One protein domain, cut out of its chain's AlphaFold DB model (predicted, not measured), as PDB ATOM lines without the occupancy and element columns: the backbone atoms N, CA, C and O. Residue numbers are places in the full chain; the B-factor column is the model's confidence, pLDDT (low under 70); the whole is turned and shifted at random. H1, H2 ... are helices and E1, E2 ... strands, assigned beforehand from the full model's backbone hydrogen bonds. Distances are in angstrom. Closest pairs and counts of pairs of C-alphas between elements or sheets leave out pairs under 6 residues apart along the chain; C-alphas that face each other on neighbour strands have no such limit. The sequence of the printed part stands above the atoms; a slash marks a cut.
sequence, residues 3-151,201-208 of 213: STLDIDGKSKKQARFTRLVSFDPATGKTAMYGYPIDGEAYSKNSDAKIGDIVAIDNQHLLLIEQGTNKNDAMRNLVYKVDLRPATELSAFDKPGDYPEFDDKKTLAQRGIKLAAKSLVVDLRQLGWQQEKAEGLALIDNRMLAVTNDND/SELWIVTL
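What this domain is: This is residues 3 to 151 and 201 to 208 of the 213 residues of the protein "Phytase-like domain-containing protein" of Pantoea sp. aB (UniProt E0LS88). A strongly twisted sheet of four strands, E3 to E6, stands between a smaller sheet, E7 E8 E9, and a two-strand hairpin, E1 and E2; the two larger sheets make a loose sandwich, only partly face to face, with E7 close to E3 and E9 far out. The hairpin's tip, residues 24 to 29, sticks out, and the short helix H1 lies at the end away from E9. The printed part has 157 residues, and along it come E1 E2 E3 E4 E5 H1 E6 E7 E8 E9. The sheets run E3 E4 E5 E6, E7 E8 E9 and E1 E2, each antiparallel; the class is mostly strand, though under half of the residues are in named elements. The whole is compact, with a radius of gyration of the C-alphas of 16.0 A and spans of 43 by 42 by 27 A.

How they stand to each other: E1, residues 17 to 23, and E2, residues 30 to 36, form a hairpin, with N 20 and O 33 2.8 A apart. E3, residues 49 to 55, E4, residues 60 to 68, and E5, residues 74 to 82, form a meander, each strand the antiparallel neighbour of the one before; N 49 and O 66 are 2.7 A apart, N 65 and O 77 2.8 A. H1, residues 104 to 109, is not on this sheet, and its O i to N i+4 pairs are within hydrogen-bond range. E6, residues 116 to 122, is the edge strand beside E5, with N 82 and O 116 2.8 A apart. The closest C-alphas of E2 and E6 are those of Pro 36 and Ala 116, 7.6 A. E7, residues 133 to 138, and E8, residues 143 to 148, form a hairpin, with N 134 and O 147 2.9 A apart. E9, residues 203 to 207, is the other neighbour of E8, with N 204 and O 146 2.8 A apart. In the sandwich, two sheets face to face, the strands of one stand at 37 degrees to those of the other. The closest C-alphas of E3 and E7 are those of Gly 51 and Glu 134, 4.7 A. E3 and E8 are near each other; E3 and E9 are apart.

Where its parts are: E1 begins at C-alpha 17, (-47.284, 18.062, 84.115). E4 measures 26.1 A and E5 24.9 A from first to last C-alpha. E9 ends at C-alpha 207, (-73.638, 16.773, 73.962).

The domain as a whole: The two C-alphas farthest apart, those of Gln 109 and Ser 201, are 45.9 A apart. Residues 152 to 200 are not printed, and C-alphas 151 and 201 are 9.9 A apart across the cut. The links E2 to E3 and E5 to H1 are long. The mean pLDDT of the printed part is 96.5, and no printed residue is under 70.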
ATOM      1  N   SER A   3     -48.268   9.474  79.582       89.56
ATOM      2  CA  SER A   3     -48.160   9.877  81.001       89.56
ATOM      3  C   SER A   3     -47.169  11.035  81.165       89.56
ATOM      4  O   SER A   3     -46.552  11.472  80.199       89.56
ATOM      5  N   THR A   4     -46.975  11.507  82.396       94.56
ATOM      6  CA  THR A   4     -45.783  12.270  82.817       94.56
ATOM      7  C   THR A   4     -44.478  11.719  82.225       94.56
ATOM      8  O   THR A   4     -44.238  10.507  82.297       94.56
ATOM      9  N   LEU A   5     -43.612  12.607  81.729       93.94
ATOM     10  CA  LEU A   5     -42.296  12.254  81.193       93.94
ATOM     11  C   LEU A   5     -41.406  11.623  82.279       93.94
ATOM     12  O   LEU A   5     -41.347  12.121  83.407       93.94
ATOM     13  N   ASP A   6     -40.726  10.523  81.937       94.44
ATOM     14  CA  ASP A   6     -39.825   9.784  82.831       94.44
ATOM     15  C   ASP A   6     -38.357  10.018  82.455       94.44
ATOM     16  O   ASP A   6     -37.812   9.353  81.579       94.44
ATOM     17  N   ILE A   7     -37.718  10.969  83.128       95.00
ATOM     18  CA  ILE A   7     -36.308  11.309  82.947       95.00
ATOM     19  C   ILE A   7     -35.490  10.390  83.851       95.00
ATOM     20  O   ILE A   7     -35.630  10.422  85.079       95.00
ATOM     21  N   ASP A   8     -34.686   9.526  83.232       92.81
ATOM     22  CA  ASP A   8     -33.811   8.540  83.882       92.81
ATOM     23  C   ASP A   8     -34.514   7.620  84.898       92.81
ATOM     24  O   ASP A   8     -33.901   7.134  85.851       92.81
ATOM     25  N   GLY A   9     -35.823   7.395  84.736       92.31
ATOM     26  CA  GLY A   9     -36.618   6.587  85.663       92.31
ATOM     27  C   GLY A   9     -37.002   7.295  86.970       92.31
ATOM     28  O   GLY A   9     -37.473   6.629  87.901       92.31
ATOM     29  N   LYS A  10     -36.766   8.610  87.081       95.19
ATOM     30  CA  LYS A  10     -36.837   9.360  88.346       95.19
ATOM     31  C   LYS A  10     -38.003  10.342  88.420       95.19
ATOM     32  O   LYS A  10     -38.544  10.533  89.506       95.19
ATOM     33  N   SER A  11     -38.418  10.950  87.311       95.69
ATOM     34  CA  SER A  11     -39.387  12.055  87.363       95.69
ATOM     35  C   SER A  11     -40.850  11.622  87.293       95.69
ATOM     36  O   SER A  11     -41.702  12.316  87.845       95.69
ATOM     37  N   LYS A  12     -41.187  10.475  86.679       94.31
ATOM     38  CA  LYS A  12     -42.595  10.160  86.344       94.31
ATOM     39  C   LYS A  12     -43.573  10.226  87.521       94.31
ATOM     40  O   LYS A  12     -44.726  10.590  87.357       94.31
ATOM     41  N   LYS A  13     -43.144   9.856  88.729       94.88
ATOM     42  CA  LYS A  13     -44.050   9.785  89.889       94.88
ATOM     43  C   LYS A  13     -44.347  11.152  90.506       94.88
ATOM     44  O   LYS A  13     -45.322  11.246  91.246       94.88
ATOM     45  N   GLN A  14     -43.523  12.159  90.222       94.38
ATOM     46  CA  GLN A  14     -43.571  13.481  90.855       94.38
ATOM     47  C   GLN A  14     -43.824  14.626  89.870       94.38
ATOM     48  O   GLN A  14     -44.344  15.661  90.281       94.38
ATOM     49  N   ALA A  15     -43.499  14.445  88.586       96.88
ATOM     50  CA  ALA A  15     -43.687  15.467  87.564       96.88
ATOM     51  C   ALA A  15     -45.138  15.953  87.578       96.88
ATOM     52  O   ALA A  15     -46.067  15.150  87.545       96.88
ATOM     53  N   ARG A  16     -45.340  17.268  87.693       96.19
ATOM     54  CA  ARG A  16     -46.673  17.876  87.887       96.19
ATOM     55  C   ARG A  16     -47.369  18.232  86.573       96.19
ATOM     56  O   ARG A  16     -48.435  18.847  86.580       96.19
ATOM     57  N   PHE A  17     -46.767  17.853  85.454       97.75
ATOM     58  CA  PHE A  17     -47.284  18.062  84.115       97.75
ATOM     59  C   PHE A  17     -46.825  16.937  83.179       97.75
ATOM     60  O   PHE A  17     -45.886  16.196  83.480       97.75
ATOM     61  N   THR A  18     -47.479  16.831  82.028       97.00
ATOM     62  CA  THR A  18     -46.912  16.175  80.841       97.00
ATOM     63  C   THR A  18     -46.715  17.210  79.737       97.00
ATOM     64  O   THR A  18     -47.302  18.292  79.800       97.00
ATOM     65  N   ARG A  19     -45.856  16.933  78.756       96.50
ATOM     66  CA  ARG A  19     -45.567  17.884  77.677       96.50
ATOM     67  C   ARG A  19     -46.533  17.680  76.513       96.50
ATOM     68  O   ARG A  19     -46.672  16.574  76.001       96.50
ATOM     69  N   LEU A  20     -47.158  18.766  76.074       97.00
ATOM     70  CA  LEU A  20     -47.847  18.878  74.796       97.00
ATOM     71  C   LEU A  20     -46.850  19.402  73.770       97.00
ATOM     72  O   LEU A  20     -46.242  20.452  73.982       97.00
ATOM     73  N   VAL A  21     -46.680  18.674  72.671       95.44
ATOM     74  CA  VAL A  21     -45.788  19.068  71.580       95.44
ATOM     75  C   VAL A  21     -46.631  19.638  70.452       95.44
ATOM     76  O   VAL A  21     -47.529  18.977  69.940       95.44
ATOM     77  N   SER A  22     -46.329  20.871  70.068       94.38
ATOM     78  CA  SER A  22     -46.839  21.486  68.848       94.38
ATOM     79  C   SER A  22     -45.808  21.352  67.734       94.38
ATOM     80  O   SER A  22     -44.599  21.385  67.983       94.38
ATOM     81  N   PHE A  23     -46.299  21.198  66.511       94.69
ATOM     82  CA  PHE A  23     -45.501  21.116  65.298       94.69
ATOM     83  C   PHE A  23     -46.191  21.938  64.214       94.69
ATOM     84  O   PHE A  23     -47.355  21.695  63.895       94.69
ATOM     85  N   ASP A  24     -45.481  22.917  63.669       95.06
ATOM     86  CA  ASP A  24     -45.912  23.681  62.507       95.06
ATOM     87  C   ASP A  24     -45.428  22.962  61.235       95.06
ATOM     88  O   ASP A  24     -44.226  22.959  60.962       95.06
ATOM     89  N   PRO A  25     -46.326  22.366  60.433       95.19
ATOM     90  CA  PRO A  25     -45.935  21.625  59.239       95.19
ATOM     91  C   PRO A  25     -45.414  22.513  58.104       95.19
ATOM     92  O   PRO A  25     -44.729  22.008  57.219       95.19
ATOM     93  N   ALA A  26     -45.718  23.816  58.102       97.12
ATOM     94  CA  ALA A  26     -45.233  24.731  57.074       97.12
ATOM     95  C   ALA A  26     -43.771  25.130  57.313       97.12
ATOM     96  O   ALA A  26     -43.016  25.311  56.359       97.12
ATOM     97  N   THR A  27     -43.369  25.265  58.580       97.25
ATOM     98  CA  THR A  27     -42.026  25.739  58.958       97.25
ATOM     99  C   THR A  27     -41.135  24.662  59.572       97.25
ATOM    100  O   THR A  27     -39.930  24.862  59.702       97.25
ATOM    101  N   GLY A  28     -41.708  23.529  59.981       96.50
ATOM    102  CA  GLY A  28     -41.035  22.495  60.765       96.50
ATOM    103  C   GLY A  28     -40.778  22.893  62.221       96.50
ATOM    104  O   GLY A  28     -40.110  22.154  62.947       96.50
ATOM    105  N   LYS A  29     -41.269  24.057  62.669       96.19
ATOM    106  CA  LYS A  29     -41.035  24.553  64.026       96.19
ATOM    107  C   LYS A  29     -41.783  23.699  65.045       96.19
ATOM    108  O   LYS A  29     -42.984  23.473  64.912       96.19
ATOM    109  N   THR A  30     -41.089  23.298  66.103       96.19
ATOM    110  CA  THR A  30     -41.684  22.646  67.271       96.19
ATOM    111  C   THR A  30     -41.712  23.581  68.473       96.19
ATOM    112  O   THR A  30     -40.919  24.518  68.581       96.19
ATOM    113  N   ALA A  31     -42.649  23.327  69.379       95.56
ATOM    114  CA  ALA A  31     -42.689  23.943  70.700       95.56
ATOM    115  C   ALA A  31     -43.322  22.979  71.705       95.56
ATOM    116  O   ALA A  31     -44.238  22.229  71.358       95.56
ATOM    117  N   MET A  32     -42.840  23.005  72.945       97.19
ATOM    118  CA  MET A  32     -43.312  22.154  74.034       97.19
ATOM    119  C   MET A  32     -43.975  22.990  75.125       97.19
ATOM    120  O   MET A  32     -43.406  23.975  75.586       97.19
ATOM    121  N   TYR A  33     -45.142  22.558  75.595       98.00
ATOM    122  CA  TYR A  33     -45.898  23.229  76.652       98.00
ATOM    123  C   TYR A  33     -46.256  22.244  77.760       98.00
ATOM    124  O   TYR A  33     -46.598  21.095  77.490       98.00
ATOM    125  N   GLY A  34     -46.209  22.672  79.019       97.94
ATOM    126  CA  GLY A  34     -46.606  21.813  80.134       97.94
ATOM    127  C   GLY A  34     -48.124  21.797  80.330       97.94
ATOM    128  O   GLY A  34     -48.698  22.818  80.695       97.94
ATOM    129  N   TYR A  35     -48.771  20.645  80.146       98.38
ATOM    130  CA  TYR A  35     -50.154  20.398  80.564       98.38
ATOM    131  C   TYR A  35     -50.198  20.005  82.047       98.38
ATOM    132  O   TYR A  35     -49.628  18.968  82.403       98.38
ATOM    133  N   PRO A  36     -50.867  20.775  82.927       97.69
ATOM    134  CA  PRO A  36     -50.933  20.450  84.347       97.69
ATOM    135  C   PRO A  36     -51.820  19.221  84.586       97.69
ATOM    136  O   PRO A  36     -53.009  19.233  84.272       97.69
ATOM    137  N   ILE A  37     -51.270  18.180  85.207       96.56
ATOM    138  CA  ILE A  37     -52.053  17.011  85.641       96.56
ATOM    139  C   ILE A  37     -52.722  17.277  86.996       96.56
ATOM    140  O   ILE A  37     -52.221  18.078  87.794       96.56
ATOM    141  N   ASP A  38     -53.816  16.580  87.306       95.19
ATOM    142  CA  ASP A  38     -54.462  16.664  88.625       95.19
ATOM    143  C   ASP A  38     -53.687  15.873  89.690       95.19
ATOM    144  O   ASP A  38     -54.227  14.955  90.297       95.19
ATOM    145  N   GLY A  39     -52.416  16.203  89.933       92.69
ATOM    146  CA  GLY A  39     -51.523  15.401  90.784       92.69
ATOM    147  C   GLY A  39     -52.100  15.048  92.163       92.69
ATOM    148  O   GLY A  39     -51.965  13.920  92.618       92.69
ATOM    149  N   GLU A  40     -52.854  15.962  92.783       94.56
ATOM    150  CA  GLU A  40     -53.496  15.747  94.095       94.56
ATOM    151  C   GLU A  40     -54.616  14.685  94.087       94.56
ATOM    152  O   GLU A  40     -55.042  14.206  95.150       94.56
ATOM    153  N   ALA A  41     -55.130  14.336  92.904       96.50
ATOM    154  CA  ALA A  41     -56.144  13.307  92.721       96.50
ATOM    155  C   ALA A  41     -55.557  11.890  92.703       96.50
ATOM    156  O   ALA A  41     -56.279  10.943  93.014       96.50
ATOM    157  N   TYR A  42     -54.280  11.724  92.360       96.69
ATOM    158  CA  TYR A  42     -53.665  10.415  92.138       96.69
ATOM    159  C   TYR A  42     -52.717  10.027  93.274       96.69
ATOM    160  O   TYR A  42     -52.157  10.878  93.960       96.69
ATOM    161  N   SER A  43     -52.511   8.722  93.466       96.38
ATOM    162  CA  SER A  43     -51.502   8.213  94.407       96.38
ATOM    163  C   SER A  43     -50.084   8.522  93.929       96.38
ATOM    164  O   SER A  43     -49.189   8.796  94.729       96.38
ATOM    165  N   LYS A  44     -49.865   8.463  92.612       95.81
ATOM    166  CA  LYS A  44     -48.661   8.943  91.934       95.81
ATOM    167  C   LYS A  44     -49.093   9.756  90.729       95.81
ATOM    168  O   LYS A  44     -50.006   9.363  90.012       95.81
ATOM    169  N   ASN A  45     -48.344  10.803  90.411       96.19
ATOM    170  CA  ASN A  45     -48.606  11.596  89.211       96.19
ATOM    171  C   ASN A  45     -48.543  10.762  87.920       96.19
ATOM    172  O   ASN A  45     -49.262  11.039  86.966       96.19
ATOM    173  N   SER A  46     -47.751   9.684  87.918       95.81
ATOM    174  CA  SER A  46     -47.682   8.720  86.816       95.81
ATOM    175  C   SER A  46     -48.935   7.860  86.636       95.81
ATOM    176  O   SER A  46     -48.966   7.064  85.702       95.81
ATOM    177  N   ASP A  47     -49.908   7.922  87.542       96.62
ATOM    178  CA  ASP A  47     -51.176   7.201  87.399       96.62
ATOM    179  C   ASP A  47     -52.151   7.998  86.512       96.62
ATOM    180  O   ASP A  47     -53.026   7.402  85.889       96.62
ATOM    181  N   ALA A  48     -51.935   9.314  86.366       97.00
ATOM    182  CA  ALA A  48     -52.611  10.145  85.378       97.00
ATOM    183  C   ALA A  48     -52.127   9.804  83.964       97.00
ATOM    184  O   ALA A  48     -50.922   9.781  83.683       97.00
ATOM    185  N   LYS A  49     -53.075   9.569  83.062       96.62
ATOM    186  CA  LYS A  49     -52.841   9.220  81.665       96.62
ATOM    187  C   LYS A  49     -53.606  10.137  80.731       96.62
ATOM    188  O   LYS A  49     -54.708  10.575  81.044       96.62
ATOM    189  N   ILE A  50     -53.013  10.376  79.569       97.50
ATOM    190  CA  ILE A  50     -53.650  11.065  78.456       97.50
ATOM    191  C   ILE A  50     -54.203  10.008  77.506       97.50
ATOM    192  O   ILE A  50     -53.430   9.200  76.971       97.50
ATOM    193  N   GLY A  51     -55.528   9.996  77.375       96.75
ATOM    194  CA  GLY A  51     -56.267   9.083  76.506       96.75
ATOM    195  C   GLY A  51     -56.158   9.495  75.045       96.75
ATOM    196  O   GLY A  51     -55.665   8.729  74.229       96.75
ATOM    197  N   ASP A  52     -56.544  10.734  74.741       97.69
ATOM    198  CA  ASP A  52     -56.433  11.330  73.408       97.69
ATOM    199  C   ASP A  52     -56.511  12.868  73.477       97.69
ATOM    200  O   ASP A  52     -56.829  13.431  74.535       97.69
ATOM    201  N   ILE A  53     -56.227  13.545  72.362       97.25
ATOM    202  CA  ILE A  53     -56.343  14.997  72.188       97.25
ATOM    203  C   ILE A  53     -56.992  15.354  70.846       97.25
ATOM    204  O   ILE A  53     -56.784  14.683  69.842       97.25
ATOM    205  N   VAL A  54     -57.706  16.478  70.792       97.56
ATOM    206  CA  VAL A  54     -58.200  17.055  69.530       97.56
ATOM    207  C   VAL A  54     -58.086  18.575  69.552       97.56
ATOM    208  O   VAL A  54     -58.415  19.221  70.546       97.56
ATOM    209  N   ALA A  55     -57.603  19.168  68.461       96.00
ATOM    210  CA  ALA A  55     -57.468  20.617  68.352       96.00
ATOM    211  C   ALA A  55     -58.836  21.298  68.171       96.00
ATOM    212  O   ALA A  55     -59.671  20.849  67.389       96.00
ATOM    213  N   ILE A  56     -59.046  22.414  68.870       96.44
ATOM    214  CA  ILE A  56     -60.188  23.322  68.672       96.44
ATOM    215  C   ILE A  56     -59.781  24.462  67.723       96.44
ATOM    216  O   ILE A  56     -60.556  24.879  66.853       96.44
ATOM    217  N   ASP A  57     -58.570  24.983  67.934       95.00
ATOM    218  CA  ASP A  57     -57.865  25.971  67.122       95.00
ATOM    219  C   ASP A  57     -56.353  25.924  67.453       95.00
ATOM    220  O   ASP A  57     -55.880  24.989  68.097       95.00
ATOM    221  N   ASN A  58     -55.582  26.925  67.019       94.12
ATOM    222  CA  ASN A  58     -54.125  26.968  67.205       94.12
ATOM    223  C   ASN A  58     -53.663  27.116  68.667       94.12
ATOM    224  O   ASN A  58     -52.474  26.976  68.939       94.12
ATOM    225  N   GLN A  59     -54.552  27.494  69.586       95.75
ATOM    226  CA  GLN A  59     -54.236  27.789  70.986       95.75
ATOM    227  C   GLN A  59     -55.061  26.962  71.971       95.75
ATOM    228  O   GLN A  59     -54.705  26.889  73.148       95.75
ATOM    229  N   HIS A  60     -56.138  26.334  71.503       97.44
ATOM    230  CA  HIS A  60     -57.024  25.532  72.328       97.44
ATOM    231  C   HIS A  60     -57.155  24.106  71.802       97.44
ATOM    232  O   HIS A  60     -57.307  23.870  70.604       97.44
ATOM    233  N   LEU A  61     -57.186  23.151  72.725       97.81
ATOM    234  CA  LEU A  61     -57.453  21.744  72.437       97.81
ATOM    235  C   LEU A  61     -58.359  21.137  73.504       97.81
ATOM    236  O   LEU A  61     -58.503  21.685  74.597       97.81
ATOM    237  N   LEU A  62     -58.960  20.000  73.184       98.38
ATOM    238  CA  LEU A  62     -59.525  19.090  74.167       98.38
ATOM    239  C   LEU A  62     -58.549  17.953  74.429       98.38
ATOM    240  O   LEU A  62     -57.811  17.539  73.536       98.38
ATOM    241  N   LEU A  63     -58.571  17.447  75.653       98.19
ATOM    242  CA  LEU A  63     -57.721  16.359  76.104       98.19
ATOM    243  C   LEU A  63     -58.491  15.465  77.073       98.19
ATOM    244  O   LEU A  63     -59.198  15.975  77.941       98.19
ATOM    245  N   ILE A  64     -58.306  14.150  76.971       98.56
ATOM    246  CA  ILE A  64     -58.797  13.188  77.964       98.56
ATOM    247  C   ILE A  64     -57.711  12.949  79.012       98.56
ATOM    248  O   ILE A  64     -56.690  12.337  78.702       98.56
ATOM    249  N   GLU A  65     -57.931  13.379  80.255       98.44
ATOM    250  CA  GLU A  65     -57.129  12.963  81.409       98.44
ATOM    251  C   GLU A  65     -57.873  11.872  82.179       98.44
ATOM    252  O   GLU A  65     -59.037  12.026  82.562       98.44
ATOM    253  N   GLN A  66     -57.195  10.759  82.426       98.00
ATOM    254  CA  GLN A  66     -57.805   9.593  83.038       98.00
ATOM    255  C   GLN A  66     -56.849   8.793  83.916       98.00
ATOM    256  O   GLN A  66     -55.636   8.980  83.871       98.00
ATOM    257  N   GLY A  67     -57.404   7.875  84.700       97.06
ATOM    258  CA  GLY A  67     -56.650   6.966  85.558       97.06
ATOM    259  C   GLY A  67     -57.331   6.731  86.900       97.06
ATOM    260  O   GLY A  67     -58.241   7.466  87.299       97.06
ATOM    261  N   THR A  68     -56.881   5.699  87.606       97.25
ATOM    262  CA  THR A  68     -57.362   5.387  88.953       97.25
ATOM    263  C   THR A  68     -56.824   6.410  89.945       97.25
ATOM    264  O   THR A  68     -55.617   6.619  90.059       97.25
ATOM    265  N   ASN A  69     -57.730   7.065  90.663       96.62
ATOM    266  CA  ASN A  69     -57.393   8.060  91.669       96.62
ATOM    267  C   ASN A  69     -56.888   7.405  92.971       96.62
ATOM    268  O   ASN A  69     -56.892   6.185  93.122       96.62
ATOM    269  N   LYS A  70     -56.474   8.214  93.949       97.31
ATOM    270  CA  LYS A  70     -55.950   7.721  95.237       97.31
ATOM    271  C   LYS A  70     -56.958   6.983  96.131       97.31
ATOM    272  O   LYS A  70     -56.557   6.407  97.135       97.31
ATOM    273  N   ASN A  71     -58.238   7.020  95.771       97.06
ATOM    274  CA  ASN A  71     -59.337   6.334  96.448       97.06
ATOM    275  C   ASN A  71     -59.836   5.126  95.627       97.06
ATOM    276  O   ASN A  71     -60.991   4.732  95.770       97.06
ATOM    277  N   ASP A  72     -59.009   4.604  94.716       95.81
ATOM    278  CA  ASP A  72     -59.318   3.465  93.844       95.81
ATOM    279  C   ASP A  72     -60.521   3.669  92.899       95.81
ATOM    280  O   ASP A  72     -61.073   2.711  92.361       95.81
ATOM    281  N   ALA A  73     -60.911   4.921  92.634       96.69
ATOM    282  CA  ALA A  73     -61.966   5.244  91.678       96.69
ATOM    283  C   ALA A  73     -61.386   5.716  90.337       96.69
ATOM    284  O   ALA A  73     -60.523   6.598  90.279       96.69
ATOM    285  N   MET A  74     -61.887   5.137  89.246       96.69
ATOM    286  CA  MET A  74     -61.463   5.480  87.891       96.69
ATOM    287  C   MET A  74     -62.016   6.843  87.460       96.69
ATOM    288  O   MET A  74     -63.185   7.150  87.689       96.69
ATOM    289  N   ARG A  75     -61.177   7.654  86.814       97.81
ATOM    290  CA  ARG A  75     -61.519   8.970  86.251       97.81
ATOM    291  C   ARG A  75     -61.384   8.923  84.734       97.81
ATOM    292  O   ARG A  75     -60.398   8.378  84.252       97.81
ATOM    293  N   ASN A  76     -62.315   9.540  84.004       98.25
ATOM    294  CA  ASN A  76     -62.190   9.820  82.568       98.25
ATOM    295  C   ASN A  76     -62.767  11.218  82.312       98.25
ATOM    296  O   ASN A  76     -63.981  11.388  82.195       98.25
ATOM    297  N   LEU A  77     -61.895  12.223  82.316       98.50
ATOM    298  CA  LEU A  77     -62.262  13.636  82.294       98.50
ATOM    299  C   LEU A  77     -61.798  14.265  80.987       98.50
ATOM    300  O   LEU A  77     -60.624  14.172  80.638       98.50
ATOM    301  N   VAL A  78     -62.702  14.945  80.289       98.50
ATOM    302  CA  VAL A  78     -62.350  15.762  79.130       98.50
ATOM    303  C   VAL A  78     -62.132  17.193  79.600       98.50
ATOM    304  O   VAL A  78     -63.028  17.826  80.165       98.50
ATOM    305  N   TYR A  79     -60.942  17.711  79.339       98.56
ATOM    306  CA  TYR A  79     -60.533  19.071  79.655       98.56
ATOM    307  C   TYR A  79     -60.375  19.890  78.378       98.56
ATOM    308  O   TYR A  79     -59.784  19.418  77.411       98.56
ATOM    309  N   LYS A  80     -60.829  21.145  78.400       98.31
ATOM    310  CA  LYS A  80     -60.365  22.168  77.457       98.31
ATOM    311  C   LYS A  80     -59.061  22.737  77.986       98.31
ATOM    312  O   LYS A  80     -58.988  23.117  79.152       98.31
ATOM    313  N   VAL A  81     -58.051  22.792  77.130       98.62
ATOM    314  CA  VAL A  81     -56.709  23.287  77.435       98.62
ATOM    315  C   VAL A  81     -56.456  24.550  76.624       98.62
ATOM    316  O   VAL A  81     -56.736  24.579  75.429       98.62
ATOM    317  N   ASP A  82     -55.937  25.583  77.280       98.38
ATOM    318  CA  ASP A  82     -55.525  26.856  76.688       98.38
ATOM    319  C   ASP A  82     -54.007  27.014  76.827       98.38
ATOM    320  O   ASP A  82     -53.463  27.037  77.938       98.38
ATOM    321  N   LEU A  83     -53.328  27.102  75.683       98.25
ATOM    322  CA  LEU A  83     -51.874  27.197  75.578       98.25
ATOM    323  C   LEU A  83     -51.349  28.631  75.700       98.25
ATOM    324  O   LEU A  83     -50.166  28.808  75.976       98.25
ATOM    325  N   ARG A  84     -52.194  29.662  75.565       97.62
ATOM    326  CA  ARG A  84     -51.766  31.075  75.591       97.62
ATOM    327  C   ARG A  84     -50.964  31.476  76.834       97.62
ATOM    328  O   ARG A  84     -50.004  32.230  76.677       97.62
ATOM    329  N   PRO A  85     -51.311  31.041  78.065       97.69
ATOM    330  CA  PRO A  85     -50.517  31.396  79.234       97.69
ATOM    331  C   PRO A  85     -49.249  30.543  79.387       97.69
ATOM    332  O   PRO A  85     -48.449  30.857  80.269       97.69
ATOM    333  N   ALA A  86     -49.082  29.473  78.602       98.19
ATOM    334  CA  ALA A  86     -48.021  28.494  78.790       98.19
ATOM    335  C   ALA A  86     -46.665  29.019  78.306       98.19
ATOM    336  O   ALA A  86     -46.530  29.567  77.211       98.19
ATOM    337  N   THR A  87     -45.635  28.793  79.113       98.25
ATOM    338  CA  THR A  87     -44.245  29.027  78.723       98.25
ATOM    339  C   THR A  87     -43.789  27.904  77.789       98.25
ATOM    340  O   THR A  87     -44.033  26.729  78.065       98.25
ATOM    341  N   GLU A  88     -43.109  28.256  76.696       97.25
ATOM    342  CA  GLU A  88     -42.447  27.286  75.819       97.25
ATOM    343  C   GLU A  88     -41.237  26.671  76.551       97.25
ATOM    344  O   GLU A  88     -40.408  27.391  77.113       97.25
ATOM    345  N   LEU A  89     -41.172  25.340  76.609       97.62
ATOM    346  CA  LEU A  89     -40.274  24.605  77.501       97.62
ATOM    347  C   LEU A  89     -38.913  24.247  76.895       97.62
ATOM    348  O   LEU A  89     -38.038  23.810  77.641       97.62
ATOM    349  N   SER A  90     -38.683  24.428  75.592       94.06
ATOM    350  CA  SER A  90     -37.430  24.011  74.944       94.06
ATOM    351  C   SER A  90     -36.205  24.708  75.543       94.06
ATOM    352  O   SER A  90     -35.155  24.093  75.704       94.06
ATOM    353  N   ALA A  91     -36.342  25.965  75.979       94.06
ATOM    354  CA  ALA A  91     -35.269  26.697  76.663       94.06
ATOM    355  C   ALA A  91     -34.889  26.122  78.050       94.06
ATOM    356  O   ALA A  91     -33.831  26.461  78.595       94.06
ATOM    357  N   PHE A  92     -35.737  25.262  78.619       95.62
ATOM    358  CA  PHE A  92     -35.575  24.638  79.935       95.62
ATOM    359  C   PHE A  92     -35.154  23.165  79.846       95.62
ATOM    360  O   PHE A  92     -34.995  22.511  80.875       95.62
ATOM    361  N   ASP A  93     -34.943  22.638  78.638       91.19
ATOM    362  CA  ASP A  93     -34.581  21.239  78.412       91.19
ATOM    363  C   ASP A  93     -33.075  21.012  78.624       91.19
ATOM    364  O   ASP A  93     -32.296  20.814  77.691       91.19
ATOM    365  N   LYS A  94     -32.643  21.120  79.885       93.00
ATOM    366  CA  LYS A  94     -31.233  21.076  80.286       93.00
ATOM    367  C   LYS A  94     -30.947  19.842  81.144       93.00
ATOM    368  O   LYS A  94     -31.600  19.673  82.176       93.00
ATOM    369  N   PRO A  95     -29.940  19.020  80.789       93.75
ATOM    370  CA  PRO A  95     -29.513  17.898  81.616       93.75
ATOM    371  C   PRO A  95     -29.262  18.310  83.070       93.75
ATOM    372  O   PRO A  95     -28.472  19.211  83.342       93.75
ATOM    373  N   GLY A  96     -29.951  17.646  84.000       93.31
ATOM    374  CA  GLY A  96     -29.845  17.912  85.438       93.31
ATOM    375  C   GLY A  96     -30.688  19.078  85.970       93.31
ATOM    376  O   GLY A  96     -30.734  19.250  87.183       93.31
ATOM    377  N   ASP A  97     -31.382  19.833  85.113       95.31
ATOM    378  CA  ASP A  97     -32.219  20.988  85.493       95.31
ATOM    379  C   ASP A  97     -33.591  20.960  84.785       95.31
ATOM    380  O   ASP A  97     -34.183  21.982  84.434       95.31
ATOM    381  N   TYR A  98     -34.110  19.762  84.529       97.25
ATOM    382  CA  TYR A  98     -35.389  19.594  83.849       97.25
ATOM    383  C   TYR A  98     -36.573  20.022  84.734       97.25
ATOM    384  O   TYR A  98     -36.623  19.648  85.910       97.25
ATOM    385  N   PRO A  99     -37.572  20.742  84.189       97.56
ATOM    386  CA  PRO A  99     -38.733  21.201  84.957       97.56
ATOM    387  C   PRO A  99     -39.612  20.066  85.504       97.56
ATOM    388  O   PRO A  99     -40.396  20.274  86.423       97.56
ATOM    389  N   GLU A 100     -39.482  18.842  84.995       97.31
ATOM    390  CA  GLU A 100     -40.178  17.650  85.492       97.31
ATOM    391  C   GLU A 100     -39.836  17.299  86.950       97.31
ATOM    392  O   GLU A 100     -40.573  16.544  87.589       97.31
ATOM    393  N   PHE A 101     -38.721  17.812  87.475       97.12
ATOM    394  CA  PHE A 101     -38.330  17.644  88.875       97.12
ATOM    395  C   PHE A 101     -38.858  18.755  89.789       97.12
ATOM    396  O   PHE A 101     -38.784  18.613  91.010       97.12
ATOM    397  N   ASP A 102     -39.410  19.826  89.221       96.38
ATOM    398  CA  ASP A 102     -39.803  21.007  89.973       96.38
ATOM    399  C   ASP A 102     -41.175  20.856  90.630       96.38
ATOM    400  O   ASP A 102     -42.143  20.337  90.061       96.38
ATOM    401  N   ASP A 103     -41.284  21.410  91.835       94.75
ATOM    402  CA  ASP A 103     -42.575  21.667  92.449       94.75
ATOM    403  C   ASP A 103     -43.227  22.946  91.882       94.75
ATOM    404  O   ASP A 103     -42.669  23.682  91.063       94.75
ATOM    405  N   LYS A 104     -44.448  23.243  92.339       93.69
ATOM    406  CA  LYS A 104     -45.196  24.429  91.895       93.69
ATOM    407  C   LYS A 104     -44.446  25.744  92.165       93.69
ATOM    408  O   LYS A 104     -44.573  26.684  91.382       93.69
ATOM    409  N   LYS A 105     -43.719  25.837  93.280       96.69
ATOM    410  CA  LYS A 105     -42.996  27.045  93.684       96.69
ATOM    411  C   LYS A 105     -41.761  27.233  92.808       96.69
ATOM    412  O   LYS A 105     -41.553  28.342  92.323       96.69
ATOM    413  N   THR A 106     -40.996  26.173  92.566       97.31
ATOM    414  CA  THR A 106     -39.795  26.212  91.727       97.31
ATOM    415  C   THR A 106     -40.144  26.536  90.276       97.31
ATOM    416  O   THR A 106     -39.538  27.443  89.708       97.31
ATOM    417  N   LEU A 107     -41.197  25.931  89.707       97.38
ATOM    418  CA  LEU A 107     -41.693  26.306  88.372       97.38
ATOM    419  C   LEU A 107     -42.000  27.809  88.285       97.38
ATOM    420  O   LEU A 107     -41.555  28.487  87.358       97.38
ATOM    421  N   ALA A 108     -42.701  28.356  89.285       96.56
ATOM    422  CA  ALA A 108     -43.029  29.779  89.331       96.56
ATOM    423  C   ALA A 108     -41.783  30.673  89.468       96.56
ATOM    424  O   ALA A 108     -41.699  31.701  88.800       96.56
ATOM    425  N   GLN A 109     -40.799  30.278  90.285       97.94
ATOM    426  CA  GLN A 109     -39.523  30.993  90.428       97.94
ATOM    427  C   GLN A 109     -38.713  31.012  89.126       97.94
ATOM    428  O   GLN A 109     -38.053  32.007  88.836       97.94
ATOM    429  N   ARG A 110     -38.806  29.951  88.317       97.12
ATOM    430  CA  ARG A 110     -38.205  29.866  86.976       97.12
ATOM    431  C   ARG A 110     -39.000  30.625  85.906       97.12
ATOM    432  O   ARG A 110     -38.586  30.654  84.751       97.12
ATOM    433  N   GLY A 111     -40.143  31.220  86.258       97.44
ATOM    434  CA  GLY A 111     -41.038  31.886  85.308       97.44
ATOM    435  C   GLY A 111     -41.783  30.922  84.378       97.44
ATOM    436  O   GLY A 111     -42.318  31.345  83.352       97.44
ATOM    437  N   ILE A 112     -41.833  29.631  84.719       98.31
ATOM    438  CA  ILE A 112     -42.526  28.612  83.936       98.31
ATOM    439  C   ILE A 112     -44.004  28.624  84.312       98.31
ATOM    440  O   ILE A 112     -44.394  28.323  85.442       98.31
ATOM    441  N   LYS A 113     -44.844  28.952  83.333       98.19
ATOM    442  CA  LYS A 113     -46.295  28.832  83.415       98.19
ATOM    443  C   LYS A 113     -46.733  27.596  82.642       98.19
ATOM    444  O   LYS A 113     -46.316  27.384  81.507       98.19
ATOM    445  N   LEU A 114     -47.574  26.783  83.268       98.44
ATOM    446  CA  LEU A 114     -48.233  25.660  82.605       98.44
ATOM    447  C   LEU A 114     -49.450  26.166  81.816       98.44
ATOM    448  O   LEU A 114     -49.957  27.259  82.086       98.44
ATOM    449  N   ALA A 115     -49.927  25.365  80.866       98.56
ATOM    450  CA  ALA A 115     -51.190  25.611  80.178       98.56
ATOM    451  C   ALA A 115     -52.348  25.702  81.182       98.56
ATOM    452  O   ALA A 115     -52.328  25.060  82.236       98.56
ATOM    453  N   ALA A 116     -53.370  26.488  80.859       98.44
ATOM    454  CA  ALA A 116     -54.594  26.511  81.651       98.44
ATOM    455  C   ALA A 116     -55.513  25.373  81.203       98.44
ATOM    456  O   ALA A 116     -55.524  25.008  80.029       98.44
ATOM    457  N   LYS A 117     -56.297  24.815  82.129       97.75
ATOM    458  CA  LYS A 117     -57.318  23.820  81.796       97.75
ATOM    459  C   LYS A 117     -58.623  24.067  82.539       97.75
ATOM    460  O   LYS A 117     -58.607  24.553  83.670       97.75
ATOM    461  N   SER A 118     -59.734  23.687  81.923       97.75
ATOM    462  CA  SER A 118     -61.076  23.725  82.509       97.75
ATOM    463  C   SER A 118     -61.843  22.453  82.156       97.75
ATOM    464  O   SER A 118     -61.780  21.999  81.011       97.75
ATOM    465  N   LEU A 119     -62.550  21.868  83.127       98.12
ATOM    466  CA  LEU A 119     -63.342  20.657  82.904       98.12
ATOM    467  C   LEU A 119     -64.477  20.946  81.916       98.12
ATOM    468  O   LEU A 119     -65.202  21.922  82.086       98.12
ATOM    469  N   VAL A 120     -64.617  20.095  80.901       97.81
ATOM    470  CA  VAL A 120     -65.689  20.163  79.898       97.81
ATOM    471  C   VAL A 120     -66.736  19.093  80.172       97.81
ATOM    472  O   VAL A 120     -67.927  19.387  80.193       97.81
ATOM    473  N   VAL A 121     -66.300  17.854  80.407       98.00
ATOM    474  CA  VAL A 121     -67.198  16.754  80.763       98.00
ATOM    475  C   VAL A 121     -66.475  15.704  81.603       98.00
ATOM    476  O   VAL A 121     -65.317  15.373  81.353       98.00
ATOM    477  N   ASP A 122     -67.179  15.175  82.600       98.12
ATOM    478  CA  ASP A 122     -66.797  13.970  83.330       98.12
ATOM    479  C   ASP A 122     -67.570  12.781  82.744       98.12
ATOM    480  O   ASP A 122     -68.781  12.656  82.939       98.12
ATOM    481  N   LEU A 123     -66.884  11.905  82.003       98.12
ATOM    482  CA  LEU A 123     -67.529  10.769  81.341       98.12
ATOM    483  C   LEU A 123     -68.100   9.773  82.359       98.12
ATOM    484  O   LEU A 123     -69.120   9.137  82.095       98.12
ATOM    485  N   ARG A 124     -67.493   9.667  83.550       97.38
ATOM    486  CA  ARG A 124     -67.974   8.776  84.617       97.38
ATOM    487  C   ARG A 124     -69.328   9.230  85.142       97.38
ATOM    488  O   ARG A 124     -70.187   8.384  85.380       97.38
ATOM    489  N   GLN A 125     -69.556  10.541  85.242       97.31
ATOM    490  CA  GLN A 125     -70.865  11.095  85.613       97.31
ATOM    491  C   GLN A 125     -71.948  10.831  84.561       97.31
ATOM    492  O   GLN A 125     -73.123  10.763  84.909       97.31
ATOM    493  N   LEU A 126     -71.565  10.632  83.297       97.00
ATOM    494  CA  LEU A 126     -72.482  10.245  82.222       97.00
ATOM    495  C   LEU A 126     -72.705   8.727  82.123       97.00
ATOM    496  O   LEU A 126     -73.490   8.279  81.293       97.00
ATOM    497  N   GLY A 127     -72.039   7.931  82.966       96.12
ATOM    498  CA  GLY A 127     -72.194   6.478  83.018       96.12
ATOM    499  C   GLY A 127     -71.138   5.682  82.253       96.12
ATOM    500  O   GLY A 127     -71.277   4.464  82.161       96.12
ATOM    501  N   TRP A 128     -70.079   6.317  81.741       96.06
ATOM    502  CA  TRP A 128     -68.977   5.631  81.064       96.06
ATOM    503  C   TRP A 128     -68.335   4.572  81.972       96.06
ATOM    504  O   TRP A 128     -67.890   4.875  83.085       96.06
ATOM    505  N   GLN A 129     -68.263   3.323  81.502       94.75
ATOM    506  CA  GLN A 129     -67.749   2.201  82.300       94.75
ATOM    507  C   GLN A 129     -66.318   1.801  81.931       94.75
ATOM    508  O   GLN A 129     -65.574   1.358  82.808       94.75
ATOM    509  N   GLN A 130     -65.897   2.017  80.683       95.25
ATOM    510  CA  GLN A 130     -64.607   1.546  80.167       95.25
ATOM    511  C   GLN A 130     -63.425   2.214  80.875       95.25
ATOM    512  O   GLN A 130     -63.445   3.417  81.118       95.25
ATOM    513  N   GLU A 131     -62.373   1.469  81.216       93.38
ATOM    514  CA  GLU A 131     -61.157   2.042  81.823       93.38
ATOM    515  C   GLU A 131     -60.498   3.071  80.889       93.38
ATOM    516  O   GLU A 131     -60.207   4.199  81.299       93.38
ATOM    517  N   LYS A 132     -60.301   2.700  79.620       95.00
ATOM    518  CA  LYS A 132     -59.594   3.500  78.616       95.00
ATOM    519  C   LYS A 132     -60.578   4.238  77.719       95.00
ATOM    520  O   LYS A 132     -61.250   3.604  76.920       95.00
ATOM    521  N   ALA A 133     -60.649   5.557  77.838       97.06
ATOM    522  CA  ALA A 133     -61.237   6.408  76.813       97.06
ATOM    523  C   ALA A 133     -60.097   6.846  75.880       97.06
ATOM    524  O   ALA A 133     -59.216   7.610  76.274       97.06
ATOM    525  N   GLU A 134     -60.078   6.293  74.673       95.31
ATOM    526  CA  GLU A 134     -59.019   6.474  73.681       95.31
ATOM    527  C   GLU A 134     -59.698   6.623  72.313       95.31
ATOM    528  O   GLU A 134     -60.484   5.768  71.898       95.31
ATOM    529  N   GLY A 135     -59.457   7.767  71.676       96.00
ATOM    530  CA  GLY A 135     -60.255   8.309  70.579       96.00
ATOM    531  C   GLY A 135     -61.179   9.438  71.044       96.00
ATOM    532  O   GLY A 135     -62.137   9.228  71.794       96.00
ATOM    533  N   LEU A 136     -60.880  10.650  70.582       98.25
ATOM    534  CA  LEU A 136     -61.628  11.874  70.825       98.25
ATOM    535  C   LEU A 136     -61.729  12.676  69.525       98.25
ATOM    536  O   LEU A 136     -60.720  13.052  68.935       98.25
ATOM    537  N   ALA A 137     -62.948  13.006  69.110       98.19
ATOM    538  CA  ALA A 137     -63.171  13.874  67.961       98.19
ATOM    539  C   ALA A 137     -64.212  14.952  68.258       98.19
ATOM    540  O   ALA A 137     -65.170  14.747  69.005       98.19
ATOM    541  N   LEU A 138     -64.021  16.109  67.630       97.38
ATOM    542  CA  LEU A 138     -64.996  17.187  67.610       97.38
ATOM    543  C   LEU A 138     -65.971  16.945  66.454       97.38
ATOM    544  O   LEU A 138     -65.540  16.835  65.308       97.38
ATOM    545  N   ILE A 139     -67.269  16.877  66.744       97.69
ATOM    546  CA  ILE A 139     -68.315  16.804  65.712       97.69
ATOM    547  C   ILE A 139     -68.730  18.223  65.326       97.69
ATOM    548  O   ILE A 139     -68.763  18.574  64.150       97.69
ATOM    549  N   ASP A 140     -69.001  19.051  66.333       96.25
ATOM    550  CA  ASP A 140     -69.269  20.479  66.196       96.25
ATOM    551  C   ASP A 140     -68.923  21.217  67.500       96.25
ATOM    552  O   ASP A 140     -68.322  20.653  68.408       96.25
ATOM    553  N   ASN A 141     -69.308  22.490  67.620       95.06
ATOM    554  CA  ASN A 141     -68.977  23.320  68.779       95.06
ATOM    555  C   ASN A 141     -69.596  22.852  70.116       95.06
ATOM    556  O   ASN A 141     -69.291  23.435  71.153       95.06
ATOM    557  N   ARG A 142     -70.476  21.847  70.117       96.88
ATOM    558  CA  ARG A 142     -71.174  21.332  71.302       96.88
ATOM    559  C   ARG A 142     -71.201  19.802  71.379       96.88
ATOM    560  O   ARG A 142     -71.637  19.273  72.396       96.88
ATOM    561  N   MET A 143     -70.748  19.084  70.358       97.88
ATOM    562  CA  MET A 143     -70.777  17.624  70.330       97.88
ATOM    563  C   MET A 143     -69.389  17.010  70.159       97.88
ATOM    564  O   MET A 143     -68.618  17.396  69.277       97.88
ATOM    565  N   LEU A 144     -69.110  16.000  70.984       98.12
ATOM    566  CA  LEU A 144     -67.885  15.206  70.955       98.12
ATOM    567  C   LEU A 144     -68.209  13.748  70.633       98.12
ATOM    568  O   LEU A 144     -69.195  13.214  71.139       98.12
ATOM    569  N   ALA A 145     -67.348  13.095  69.861       98.50
ATOM    570  CA  ALA A 145     -67.300  11.642  69.764       98.50
ATOM    571  C   ALA A 145     -66.179  11.115  70.669       98.50
ATOM    572  O   ALA A 145     -65.061  11.629  70.618       98.50
ATOM    573  N   VAL A 146     -66.475  10.096  71.476       98.50
ATOM    574  CA  VAL A 146     -65.504   9.424  72.353       98.50
ATOM    575  C   VAL A 146     -65.579   7.918  72.137       98.50
ATOM    576  O   VAL A 146     -66.677   7.358  72.109       98.50
ATOM    577  N   THR A 147     -64.427   7.263  72.016       97.94
ATOM    578  CA  THR A 147     -64.319   5.799  71.926       97.94
ATOM    579  C   THR A 147     -63.461   5.222  73.048       97.94
ATOM    580  O   THR A 147     -62.842   5.955  73.823       97.94
ATOM    581  N   ASN A 148     -63.452   3.896  73.177       96.75
ATOM    582  CA  ASN A 148     -62.538   3.176  74.054       96.75
ATOM    583  C   ASN A 148     -61.531   2.340  73.263       96.75
ATOM    584  O   ASN A 148     -61.830   1.821  72.189       96.75
ATOM    585  N   ASP A 149     -60.365   2.134  73.867       95.06
ATOM    586  CA  ASP A 149     -59.450   1.067  73.477       95.06
ATOM    587  C   ASP A 149     -59.664  -0.126  74.417       95.06
ATOM    588  O   ASP A 149     -59.567   0.005  75.636       95.06
ATOM    589  N   ASN A 150     -59.968  -1.292  73.857       93.94
ATOM    590  CA  ASN A 150     -60.180  -2.538  74.594       93.94
ATOM    591  C   ASN A 150     -59.071  -3.571  74.342       93.94
ATOM    592  O   ASN A 150     -59.290  -4.761  74.570       93.94
ATOM    593  N   ASP A 151     -57.912  -3.152  73.816       91.56
ATOM    594  CA  ASP A 151     -56.815  -4.049  73.436       91.56
ATOM    595  C   ASP A 151     -57.298  -5.185  72.510       91.56
ATOM    596  O   ASP A 151     -56.936  -6.352  72.677       91.56
ATOM    597  N   SER A 201     -66.586  -2.639  72.473       94.81
ATOM    598  CA  SER A 201     -66.204  -1.388  71.814       94.81
ATOM    599  C   SER A 201     -67.396  -0.439  71.834       94.81
ATOM    600  O   SER A 201     -68.494  -0.800  71.410       94.81
ATOM    601  N   GLU A 202     -67.175   0.773  72.314       94.56
ATOM    602  CA  GLU A 202     -68.185   1.797  72.508       94.56
ATOM    603  C   GLU A 202     -67.818   3.053  71.717       94.56
ATOM    604  O   GLU A 202     -66.660   3.466  71.655       94.56
ATOM    605  N   LEU A 203     -68.838   3.675  71.128       97.19
ATOM    606  CA  LEU A 203     -68.782   5.015  70.559       97.19
ATOM    607  C   LEU A 203     -69.874   5.835  71.237       97.19
ATOM    608  O   LEU A 203     -71.057   5.517  71.119       97.19
ATOM    609  N   TRP A 204     -69.475   6.884  71.941       98.00
ATOM    610  CA  TRP A 204     -70.384   7.808  72.601       98.00
ATOM    611  C   TRP A 204     -70.408   9.129  71.854       98.00
ATOM    612  O   TRP A 204     -69.361   9.674  71.510       98.00
ATOM    613  N   ILE A 205     -71.612   9.662  71.658       98.38
ATOM    614  CA  ILE A 205     -71.817  11.039  71.217       98.38
ATOM    615  C   ILE A 205     -72.250  11.838  72.438       98.38
ATOM    616  O   ILE A 205     -73.333  11.626  72.984       98.38
ATOM    617  N   VAL A 206     -71.385  12.736  72.890       98.19
ATOM    618  CA  VAL A 206     -71.601  13.541  74.090       98.19
ATOM    619  C   VAL A 206     -72.013  14.943  73.673       98.19
ATOM    620  O   VAL A 206     -71.259  15.633  72.991       98.19
ATOM    621  N   THR A 207     -73.196  15.378  74.107       97.94
ATOM    622  CA  THR A 207     -73.638  16.773  73.962       97.94
ATOM    623  C   THR A 207     -73.228  17.565  75.197       97.94
ATOM    624  O   THR A 207     -73.606  17.225  76.317       97.94
ATOM    625  N   LEU A 208     -72.452  18.624  74.995       96.81
ATOM    626  CA  LEU A 208     -71.953  19.491  76.053       96.81
ATOM    627  C   LEU A 208     -73.042  20.448  76.549       96.81
ATOM    628  O   LEU A 208     -73.892  20.903  75.780       96.81
TER     629      LEU A 208